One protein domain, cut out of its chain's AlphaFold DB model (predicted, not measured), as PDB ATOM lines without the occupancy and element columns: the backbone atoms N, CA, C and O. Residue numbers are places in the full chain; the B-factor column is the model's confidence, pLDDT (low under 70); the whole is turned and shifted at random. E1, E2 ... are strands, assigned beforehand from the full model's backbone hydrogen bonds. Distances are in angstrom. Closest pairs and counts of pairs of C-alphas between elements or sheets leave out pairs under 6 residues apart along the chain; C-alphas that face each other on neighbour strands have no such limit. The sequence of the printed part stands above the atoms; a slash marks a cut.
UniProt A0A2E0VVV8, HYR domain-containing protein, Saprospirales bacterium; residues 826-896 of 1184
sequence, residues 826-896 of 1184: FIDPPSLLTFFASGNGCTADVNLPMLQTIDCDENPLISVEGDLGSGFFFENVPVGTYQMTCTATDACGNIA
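Overview. This is residues 826 to 896 of the 1184 residues of the protein "HYR domain-containing protein" of Saprospirales bacterium (UniProt A0A2E0VVV8). The model is a slender, loose rod of strands: a two-strand ribbon of E4 and the long strand E6 runs along it, and a second ribbon, E2 with E5, lies toward one end, where E5 turns directly into E6. E1 runs lengthwise near E6, and E3 lies toward the other end, where the short stretch of residues 826 to 827 pairs with it. The printed part has 71 residues with no named helix and six named strands, E1 to E6 in order, of which four make two antiparallel sheets of two strands each, E4 - E6 and E2 - E5, while E1 and E3 pair with no named strand. The class is all strand, though only 35 of the 71 residues, under half, are in named strands. The whole is loose, with a radius of gyration of the C-alphas of 14.3 A, and spans 48 by 20 by 16 A.

Arrangement. E4, residues 861 to 866, and E6, residues 880 to 889, are antiparallel neighbours at 156 degrees between their directions. N 863 and O 887 are 2.8 A apart, and N 885 and O 865 are also 2.8 A apart, both within hydrogen-bond range. E5, residues 873 to 878, and E6 meet only through their tight link. E2, residues 843 to 847, is the antiparallel neighbour of E5 at 157 degrees, with N 844 and O 877 at 2.8 A, within hydrogen-bond range. E1, residues 832 to 836, and E6 are near each other. E1 comes closest to E2 at the C-alphas of Phe 836 and Ala 844, 6.0 A apart. E3, residues 852 to 854, comes closest to E6 at the C-alphas of Thr 853 and Ala 888, 7.8 A apart. E1 and E3 pair with no named strand. Among the strands that are apart are E2 and E6, and E1 and E4.

Along the chain. E6 is the longest strand, 28.8 A from C-alpha 880 at (-9.992, -0.327, -58.044) to C-alpha 889 at (8.813, 5.007, -36.875). E4 measures 16.5 A, E5 13.8 A, E1 13.6 A, E2 13.0 A and E3 7.2 A. E1 begins at C-alpha 832, (0.084, -7.283, -53.890).

Size, cuts and confidence. The outline is a rod, and the two C-alphas farthest apart are those of Asn 840 and Cys 856, 48.3 A. The first and last printed C-alphas, 826 and 896, are 7.9 A apart. The printed part has no cut, and no link between the named strands is long. The mean pLDDT of the printed part is 80.7; residues 838 to 841, 856, and 858 to 859 are under 70.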
ATOM      1  N   PHE A 826      11.533  -3.510 -42.450       82.88
ATOM      2  CA  PHE A 826      10.404  -4.415 -42.714       82.88
ATOM      3  C   PHE A 826      10.864  -5.809 -43.166       82.88
ATOM      4  O   PHE A 826      11.743  -5.930 -44.021       82.88
ATOM      5  N   ILE A 827      10.208  -6.849 -42.646       78.62
ATOM      6  CA  ILE A 827      10.465  -8.258 -42.980       78.62
ATOM      7  C   ILE A 827       9.380  -8.758 -43.949       78.62
ATOM      8  O   ILE A 827       8.193  -8.624 -43.658       78.62
ATOM      9  N   ASP A 828       9.801  -9.296 -45.100       75.94
ATOM     10  CA  ASP A 828       8.984  -9.922 -46.160       75.94
ATOM     11  C   ASP A 828       7.578  -9.309 -46.418       75.94
ATOM     12  O   ASP A 828       6.571 -10.023 -46.411       75.94
ATOM     13  N   PRO A 829       7.465  -7.988 -46.680       79.06
ATOM     14  CA  PRO A 829       6.174  -7.346 -46.920       79.06
ATOM     15  C   PRO A 829       5.531  -7.811 -48.249       79.06
ATOM     16  O   PRO A 829       6.201  -7.807 -49.288       79.06
ATOM     17  N   PRO A 830       4.228  -8.161 -48.269       79.44
ATOM     18  CA  PRO A 830       3.533  -8.581 -49.485       79.44
ATOM     19  C   PRO A 830       3.352  -7.405 -50.454       79.44
ATOM     20  O   PRO A 830       2.843  -6.350 -50.083       79.44
ATOM     21  N   SER A 831       3.734  -7.584 -51.719       76.56
ATOM     22  CA  SER A 831       3.690  -6.513 -52.730       76.56
ATOM     23  C   SER A 831       2.309  -6.285 -53.358       76.56
ATOM     24  O   SER A 831       2.034  -5.182 -53.838       76.56
ATOM     25  N   LEU A 832       1.446  -7.306 -53.353       82.88
ATOM     26  CA  LEU A 832       0.084  -7.283 -53.890       82.88
ATOM     27  C   LEU A 832      -0.856  -8.088 -52.983       82.88
ATOM     28  O   LEU A 832      -0.531  -9.213 -52.606       82.88
ATOM     29  N   LEU A 833      -2.026  -7.527 -52.680       86.38
ATOM     30  CA  LEU A 833      -3.149  -8.188 -52.012       86.38
ATOM     31  C   LEU A 833      -4.421  -7.972 -52.845       86.38
ATOM     32  O   LEU A 833      -4.713  -6.837 -53.226       86.38
ATOM     33  N   THR A 834      -5.177  -9.039 -53.109       83.00
ATOM     34  CA  THR A 834      -6.393  -8.993 -53.939       83.00
ATOM     35  C   THR A 834      -7.635  -9.315 -53.111       83.00
ATOM     36  O   THR A 834      -7.644 -10.286 -52.356       83.00
ATOM     37  N   PHE A 835      -8.682  -8.513 -53.283       85.00
ATOM     38  CA  PHE A 835      -9.999  -8.659 -52.659       85.00
ATOM     39  C   PHE A 835     -11.077  -8.592 -53.752       85.00
ATOM     40  O   PHE A 835     -10.832  -8.016 -54.812       85.00
ATOM     41  N   PHE A 836     -12.262  -9.147 -53.500       82.50
ATOM     42  CA  PHE A 836     -13.372  -9.159 -54.459       82.50
ATOM     43  C   PHE A 836     -14.570  -8.389 -53.901       82.50
ATOM     44  O   PHE A 836     -14.952  -8.589 -52.746       82.50
ATOM     45  N   ALA A 837     -15.141  -7.497 -54.710       81.00
ATOM     46  CA  ALA A 837     -16.403  -6.835 -54.400       81.00
ATOM     47  C   ALA A 837     -17.573  -7.831 -54.458       81.00
ATOM     48  O   ALA A 837     -17.500  -8.838 -55.157       81.00
ATOM     49  N   SER A 838     -18.656  -7.566 -53.719       69.38
ATOM     50  CA  SER A 838     -19.860  -8.410 -53.777       69.38
ATOM     51  C   SER A 838     -21.158  -7.625 -53.564       69.38
ATOM     52  O   SER A 838     -21.208  -6.635 -52.828       69.38
ATOM     53  N   GLY A 839     -22.229  -8.076 -54.226       65.19
ATOM     54  CA  GLY A 839     -23.559  -7.470 -54.158       65.19
ATOM     55  C   GLY A 839     -23.680  -6.081 -54.805       65.19
ATOM     56  O   GLY A 839     -22.726  -5.496 -55.315       65.19
ATOM     57  N   ASN A 840     -24.891  -5.516 -54.770       63.19
ATOM     58  CA  ASN A 840     -25.287  -4.293 -55.494       63.19
ATOM     59  C   ASN A 840     -24.577  -2.989 -55.053       63.19
ATOM     60  O   ASN A 840     -24.971  -1.907 -55.490       63.19
ATOM     61  N   GLY A 841     -23.610  -3.061 -54.134       65.75
ATOM     62  CA  GLY A 841     -22.836  -1.918 -53.645       65.75
ATOM     63  C   GLY A 841     -21.475  -1.746 -54.320       65.75
ATOM     64  O   GLY A 841     -20.921  -0.653 -54.251       65.75
ATOM     65  N   CYS A 842     -20.945  -2.795 -54.959       75.62
ATOM     66  CA  CYS A 842     -19.665  -2.776 -55.682       75.62
ATOM     67  C   CYS A 842     -18.480  -2.287 -54.877       75.62
ATOM     68  O   CYS A 842     -17.691  -1.431 -55.283       75.62
ATOM     69  N   THR A 843     -18.397  -2.875 -53.695       80.69
ATOM     70  CA  THR A 843     -17.355  -2.629 -52.727       80.69
ATOM     71  C   THR A 843     -16.969  -3.931 -52.027       80.69
ATOM     72  O   THR A 843     -17.739  -4.895 -52.018       80.69
ATOM     73  N   ALA A 844     -15.769  -3.953 -51.456       83.25
ATOM     74  CA  ALA A 844     -15.245  -5.011 -50.603       83.25
ATOM     75  C   ALA A 844     -14.790  -4.422 -49.260       83.25
ATOM     76  O   ALA A 844     -14.360  -3.269 -49.201       83.25
ATOM     77  N   ASP A 845     -14.812  -5.225 -48.200       85.38
ATOM     78  CA  ASP A 845     -14.167  -4.863 -46.938       85.38
ATOM     79  C   ASP A 845     -12.705  -5.337 -46.973       85.38
ATOM     80  O   ASP A 845     -12.416  -6.532 -47.079       85.38
ATOM     81  N   VAL A 846     -11.766  -4.392 -46.924       85.38
ATOM     82  CA  VAL A 846     -10.322  -4.636 -47.052       85.38
ATOM     83  C   VAL A 846      -9.687  -4.696 -45.667       85.38
ATOM     84  O   VAL A 846      -9.781  -3.744 -44.894       85.38
ATOM     85  N   ASN A 847      -8.984  -5.792 -45.373       88.75
ATOM     86  CA  ASN A 847      -8.238  -5.979 -44.128       88.75
ATOM     87  C   ASN A 847      -6.756  -6.252 -44.425       88.75
ATOM     88  O   ASN A 847      -6.425  -7.226 -45.101       88.75
ATOM     89  N   LEU A 848      -5.867  -5.392 -43.930       84.94
ATOM     90  CA  LEU A 848      -4.426  -5.464 -44.153       84.94
ATOM     91  C   LEU A 848      -3.728  -6.203 -42.999       84.94
ATOM     92  O   LEU A 848      -4.012  -5.918 -41.833       84.94
ATOM     93  N   PRO A 849      -2.777  -7.110 -43.285       81.12
ATOM     94  CA  PRO A 849      -2.007  -7.779 -42.243       81.12
ATOM     95  C   PRO A 849      -1.091  -6.791 -41.506       81.12
ATOM     96  O   PRO A 849      -0.539  -5.862 -42.099       81.12
ATOM     97  N   MET A 850      -0.870  -7.029 -40.211       75.81
ATOM     98  CA  MET A 850       0.162  -6.322 -39.451       75.81
ATOM     99  C   MET A 850       1.551  -6.770 -39.920       75.81
ATOM    100  O   MET A 850       1.932  -7.926 -39.736       75.81
ATOM    101  N   LEU A 851       2.309  -5.848 -40.519       78.62
ATOM    102  CA  LEU A 851       3.699  -6.091 -40.905       78.62
ATOM    103  C   LEU A 851       4.603  -6.240 -39.676       78.62
ATOM    104  O   LEU A 851       4.299  -5.722 -38.603       78.62
ATOM    105  N   GLN A 852       5.730  -6.927 -39.858       79.38
ATOM    106  CA  GLN A 852       6.783  -7.075 -38.853       79.38
ATOM    107  C   GLN A 852       8.016  -6.252 -39.242       79.38
ATOM    108  O   GLN A 852       8.322  -6.094 -40.430       79.38
ATOM    109  N   THR A 853       8.730  -5.754 -38.238       78.75
ATOM    110  CA  THR A 853       9.951  -4.951 -38.381       78.75
ATOM    111  C   THR A 853      11.029  -5.412 -37.407       78.75
ATOM    112  O   THR A 853      10.707  -5.959 -36.356       78.75
ATOM    113  N   ILE A 854      12.294  -5.152 -37.732       79.50
ATOM    114  CA  ILE A 854      13.437  -5.302 -36.821       79.50
ATOM    115  C   ILE A 854      14.147  -3.953 -36.650       79.50
ATOM    116  O   ILE A 854      14.395  -3.264 -37.643       79.50
ATOM    117  N   ASP A 855      14.427  -3.578 -35.400       79.62
ATOM    118  CA  ASP A 855      15.084  -2.326 -34.997       79.62
ATOM    119  C   ASP A 855      15.619  -2.418 -33.544       79.62
ATOM    120  O   ASP A 855      15.452  -3.452 -32.894       79.62
ATOM    121  N   CYS A 856      16.247  -1.353 -33.030       69.88
ATOM    122  CA  CYS A 856      16.588  -1.180 -31.608       69.88
ATOM    123  C   CYS A 856      15.386  -0.795 -30.721       69.88
ATOM    124  O   CYS A 856      15.436  -0.986 -29.505       69.88
ATOM    125  N   ASP A 857      14.314  -0.259 -31.307       73.00
ATOM    126  CA  ASP A 857      13.007  -0.140 -30.660       73.00
ATOM    127  C   ASP A 857      12.263  -1.479 -30.795       73.00
ATOM    128  O   ASP A 857      12.056  -1.973 -31.903       73.00
ATOM    129  N   GLU A 858      11.859  -2.083 -29.675       65.94
ATOM    130  CA  GLU A 858      11.109  -3.349 -29.681       65.94
ATOM    131  C   GLU A 858       9.648  -3.176 -30.142       65.94
ATOM    132  O   GLU A 858       8.994  -4.163 -30.477       65.94
ATOM    133  N   ASN A 859       9.103  -1.951 -30.130       68.31
ATOM    134  CA  ASN A 859       7.700  -1.666 -30.448       68.31
ATOM    135  C   ASN A 859       7.541  -0.383 -31.304       68.31
ATOM    136  O   ASN A 859       6.799   0.526 -30.907       68.31
ATOM    137  N   PRO A 860       8.181  -0.292 -32.489       75.25
ATOM    138  CA  PRO A 860       8.123   0.900 -33.328       75.25
ATOM    139  C   PRO A 860       6.688   1.174 -33.795       75.25
ATOM    140  O   PRO A 860       5.898   0.266 -34.072       75.25
ATOM    141  N   LEU A 861       6.339   2.453 -33.930       78.94
ATOM    142  CA  LEU A 861       5.002   2.883 -34.321       78.94
ATOM    143  C   LEU A 861       4.756   2.600 -35.810       78.94
ATOM    144  O   LEU A 861       5.080   3.415 -36.677       78.94
ATOM    145  N   ILE A 862       4.152   1.447 -36.103       82.19
ATOM    146  CA  ILE A 862       3.679   1.103 -37.446       82.19
ATOM    147  C   ILE A 862       2.336   1.791 -37.710       82.19
ATOM    148  O   ILE A 862       1.343   1.592 -37.011       82.19
ATOM    149  N   SER A 863       2.306   2.580 -38.777       84.12
ATOM    150  CA  SER A 863       1.123   3.238 -39.325       84.12
ATOM    151  C   SER A 863       0.967   2.876 -40.801       84.12
ATOM    152  O   SER A 863       1.942   2.545 -41.474       84.12
ATOM    153  N   VAL A 864      -0.259   2.916 -41.319       85.25
ATOM    154  CA  VAL A 864      -0.539   2.682 -42.742       85.25
ATOM    155  C   VAL A 864      -1.428   3.808 -43.240       85.25
ATOM    156  O   VAL A 864      -2.455   4.095 -42.626       85.25
ATOM    157  N   GLU A 865      -1.013   4.454 -44.327       88.25
ATOM    158  CA  GLU A 865      -1.747   5.534 -44.988       88.25
ATOM    159  C   GLU A 865      -1.616   5.395 -46.511       88.25
ATOM    160  O   GLU A 865      -0.569   5.006 -47.034       88.25
ATOM    161  N   GLY A 866      -2.686   5.700 -47.241       87.12
ATOM    162  CA  GLY A 866      -2.691   5.675 -48.701       87.12
ATOM    163  C   GLY A 866      -4.054   6.035 -49.274       87.12
ATOM    164  O   GLY A 866      -4.846   6.720 -48.629       87.12
ATOM    165  N   ASP A 867      -4.350   5.545 -50.477       85.69
ATOM    166  CA  ASP A 867      -5.559   5.918 -51.233       85.69
ATOM    167  C   ASP A 867      -6.900   5.563 -50.542       85.69
ATOM    168  O   ASP A 867      -7.942   6.101 -50.914       85.69
ATOM    169  N   LEU A 868      -6.880   4.693 -49.524       85.88
ATOM    170  CA  LEU A 868      -8.037   4.286 -48.708       85.88
ATOM    171  C   LEU A 868      -8.164   5.073 -47.388       85.88
ATOM    172  O   LEU A 868      -9.126   4.892 -46.643       85.88
ATOM    173  N   GLY A 869      -7.218   5.970 -47.095       84.81
ATOM    174  CA  GLY A 869      -7.093   6.662 -45.813       84.81
ATOM    175  C   GLY A 869      -6.063   6.005 -44.894       84.81
ATOM    176  O   GLY A 869      -5.127   5.359 -45.366       84.81
ATOM    177  N   SER A 870      -6.214   6.203 -43.581       83.81
ATOM    178  CA  SER A 870      -5.287   5.706 -42.560       83.81
ATOM    179  C   SER A 870      -5.907   4.615 -41.684       83.81
ATOM    180  O   SER A 870      -6.948   4.820 -41.058       83.81
ATOM    181  N   GLY A 871      -5.256   3.451 -41.619       84.25
ATOM    182  CA  GLY A 871      -5.737   2.292 -40.864       84.25
ATOM    183  C   GLY A 871      -5.326   0.949 -41.469       84.25
ATOM    184  O   GLY A 871      -4.627   0.890 -42.474       84.25
ATOM    185  N   PHE A 872      -5.778  -0.136 -40.836       85.56
ATOM    186  CA  PHE A 872      -5.578  -1.514 -41.313       85.56
ATOM    187  C   PHE A 872      -6.867  -2.159 -41.842       85.56
ATOM    188  O   PHE A 872      -6.793  -3.166 -42.534       85.56
ATOM    189  N   PHE A 873      -8.039  -1.592 -41.541       87.50
ATOM    190  CA  PHE A 873      -9.339  -2.116 -41.954       87.50
ATOM    191  C   PHE A 873     -10.173  -1.001 -42.587       87.50
ATOM    192  O   PHE A 873     -10.282   0.086 -42.015       87.50
ATOM    193  N   PHE A 874     -10.745  -1.279 -43.756       88.62
ATOM    194  CA  PHE A 874     -11.489  -0.323 -44.569       88.62
ATOM    195  C   PHE A 874     -12.782  -0.977 -45.060       88.62
ATOM    196  O   PHE A 874     -12.742  -1.919 -45.849       88.62
ATOM    197  N   GLU A 875     -13.923  -0.480 -44.590       86.31
ATOM    198  CA  GLU A 875     -15.242  -0.961 -45.012       86.31
ATOM    199  C   GLU A 875     -15.670  -0.307 -46.335       86.31
ATOM    200  O   GLU A 875     -15.417   0.880 -46.554       86.31
ATOM    201  N   ASN A 876     -16.410  -1.043 -47.168       82.81
ATOM    202  CA  ASN A 876     -17.021  -0.546 -48.409       82.81
ATOM    203  C   ASN A 876     -16.010   0.126 -49.381       82.81
ATOM    204  O   ASN A 876     -16.271   1.202 -49.929       82.81
ATOM    205  N   VAL A 877     -14.860  -0.509 -49.634       84.88
ATOM    206  CA  VAL A 877     -13.857  -0.056 -50.616       84.88
ATOM    207  C   VAL A 877     -14.295  -0.402 -52.046       84.88
ATOM    208  O   VAL A 877     -14.502  -1.583 -52.310       84.88
ATOM    209  N   PRO A 878     -14.419   0.558 -52.986       83.19
ATOM    210  CA  PRO A 878     -14.834   0.270 -54.364       83.19
ATOM    211  C   PRO A 878     -13.868  -0.626 -55.149       83.19
ATOM    212  O   PRO A 878     -12.711  -0.790 -54.772       83.19
ATOM    213  N   VAL A 879     -14.328  -1.149 -56.287       81.38
ATOM    214  CA  VAL A 879     -13.457  -1.796 -57.286       81.38
ATOM    215  C   VAL A 879     -12.396  -0.794 -57.770       81.38
ATOM    216  O   VAL A 879     -12.712   0.339 -58.144       81.38
ATOM    217  N   GLY A 880     -11.124  -1.198 -57.744       81.94
ATOM    218  CA  GLY A 880      -9.992  -0.327 -58.044       81.94
ATOM    219  C   GLY A 880      -8.642  -0.870 -57.570       81.94
ATOM    220  O   GLY A 880      -8.546  -1.878 -56.872       81.94
ATOM    221  N   THR A 881      -7.565  -0.182 -57.952       81.88
ATOM    222  CA  THR A 881      -6.206  -0.438 -57.443       81.88
ATOM    223  C   THR A 881      -5.755   0.732 -56.577       81.88
ATOM    224  O   THR A 881      -5.801   1.879 -57.021       81.88
ATOM    225  N   TYR A 882      -5.291   0.428 -55.370       87.44
ATOM    226  CA  TYR A 882      -4.979   1.376 -54.305       87.44
ATOM    227  C   TYR A 882      -3.556   1.136 -53.785       87.44
ATOM    228  O   TYR A 882      -3.148  -0.007 -53.571       87.44
ATOM    229  N   GLN A 883      -2.782   2.199 -53.578       85.56
ATOM    230  CA  GLN A 883      -1.415   2.134 -53.060       85.56
ATOM    231  C   GLN A 883      -1.397   2.471 -51.568       85.56
ATOM    232  O   GLN A 883      -1.609   3.620 -51.175       85.56
ATOM    233  N   MET A 884      -1.138   1.467 -50.728       87.62
ATOM    234  CA  MET A 884      -0.965   1.631 -49.282       87.62
ATOM    235  C   MET A 884       0.518   1.821 -48.971       87.62
ATOM    236  O   MET A 884       1.339   1.001 -49.379       87.62
ATOM    237  N   THR A 885       0.876   2.864 -48.220       86.06
ATOM    238  CA  THR A 885       2.233   3.028 -47.681       86.06
ATOM    239  C   THR A 885       2.232   2.677 -46.200       86.06
ATOM    240  O   THR A 885       1.643   3.378 -45.376       86.06
ATOM    241  N   CYS A 886       2.914   1.591 -45.851       85.25
ATOM    242  CA  CYS A 886       3.187   1.231 -44.469       85.25
ATOM    243  C   CYS A 886       4.439   1.985 -44.009       85.25
ATOM    244  O   CYS A 886       5.475   1.932 -44.672       85.25
ATOM    245  N   THR A 887       4.338   2.685 -42.883       85.25
ATOM    246  CA  THR A 887       5.375   3.552 -42.318       85.25
ATOM    247  C   THR A 887       5.648   3.131 -40.880       85.25
ATOM    248  O   THR A 887       4.768   3.255 -40.029       85.25
ATOM    249  N   ALA A 888       6.858   2.646 -40.610       83.19
ATOM    250  CA  ALA A 888       7.345   2.357 -39.265       83.19
ATOM    251  C   ALA A 888       8.216   3.524 -38.780       83.19
ATOM    252  O   ALA A 888       9.006   4.066 -39.555       83.19
ATOM    253  N   THR A 889       8.045   3.927 -37.520       82.50
ATOM    254  CA  THR A 889       8.813   5.007 -36.875       82.50
ATOM    255  C   THR A 889       9.300   4.543 -35.507       82.50
ATOM    256  O   THR A 889       8.482   4.071 -34.721       82.50
ATOM    257  N   ASP A 890      10.594   4.681 -35.224       79.88
ATOM    258  CA  ASP A 890      11.180   4.344 -33.919       79.88
ATOM    259  C   ASP A 890      10.940   5.449 -32.861       79.88
ATOM    260  O   ASP A 890      10.472   6.557 -33.159       79.88
ATOM    261  N   ALA A 891      11.299   5.171 -31.606       72.19
ATOM    262  CA  ALA A 891      11.264   6.143 -30.513       72.19
ATOM    263  C   ALA A 891      12.159   7.388 -30.731       72.19
ATOM    264  O   ALA A 891      11.838   8.469 -30.226       72.19
ATOM    265  N   CYS A 892      13.266   7.276 -31.475       75.81
ATOM    266  CA  CYS A 892      14.210   8.372 -31.737       75.81
ATOM    267  C   CYS A 892      13.794   9.292 -32.914       75.81
ATOM    268  O   CYS A 892      14.342  10.392 -33.054       75.81
ATOM    269  N   GLY A 893      12.788   8.908 -33.706       72.81
ATOM    270  CA  GLY A 893      12.230   9.654 -34.837       72.81
ATOM    271  C   GLY A 893      12.763   9.258 -36.222       72.81
ATOM    272  O   GLY A 893      12.552  10.011 -37.179       72.81
ATOM    273  N   ASN A 894      13.444   8.121 -36.351       79.44
ATOM    274  CA  ASN A 894      13.859   7.544 -37.627       79.44
ATOM    275  C   ASN A 894      12.693   6.774 -38.270       79.44
ATOM    276  O   ASN A 894      11.841   6.213 -37.583       79.44
ATOM    277  N   ILE A 895      12.611   6.792 -39.606       82.19
ATOM    278  CA  ILE A 895      11.415   6.363 -40.349       82.19
ATOM    279  C   ILE A 895      11.799   5.462 -41.519       82.19
ATOM    280  O   ILE A 895      12.664   5.818 -42.324       82.19
ATOM    281  N   ALA A 896      11.070   4.358 -41.672       85.25
ATOM    282  CA  ALA A 896      11.136   3.481 -42.833       85.25
ATOM    283  C   ALA A 896       9.755   3.260 -43.457       85.25
ATOM    284  O   ALA A 896       8.734   3.262 -42.767       85.25
TER     285      ALA A 896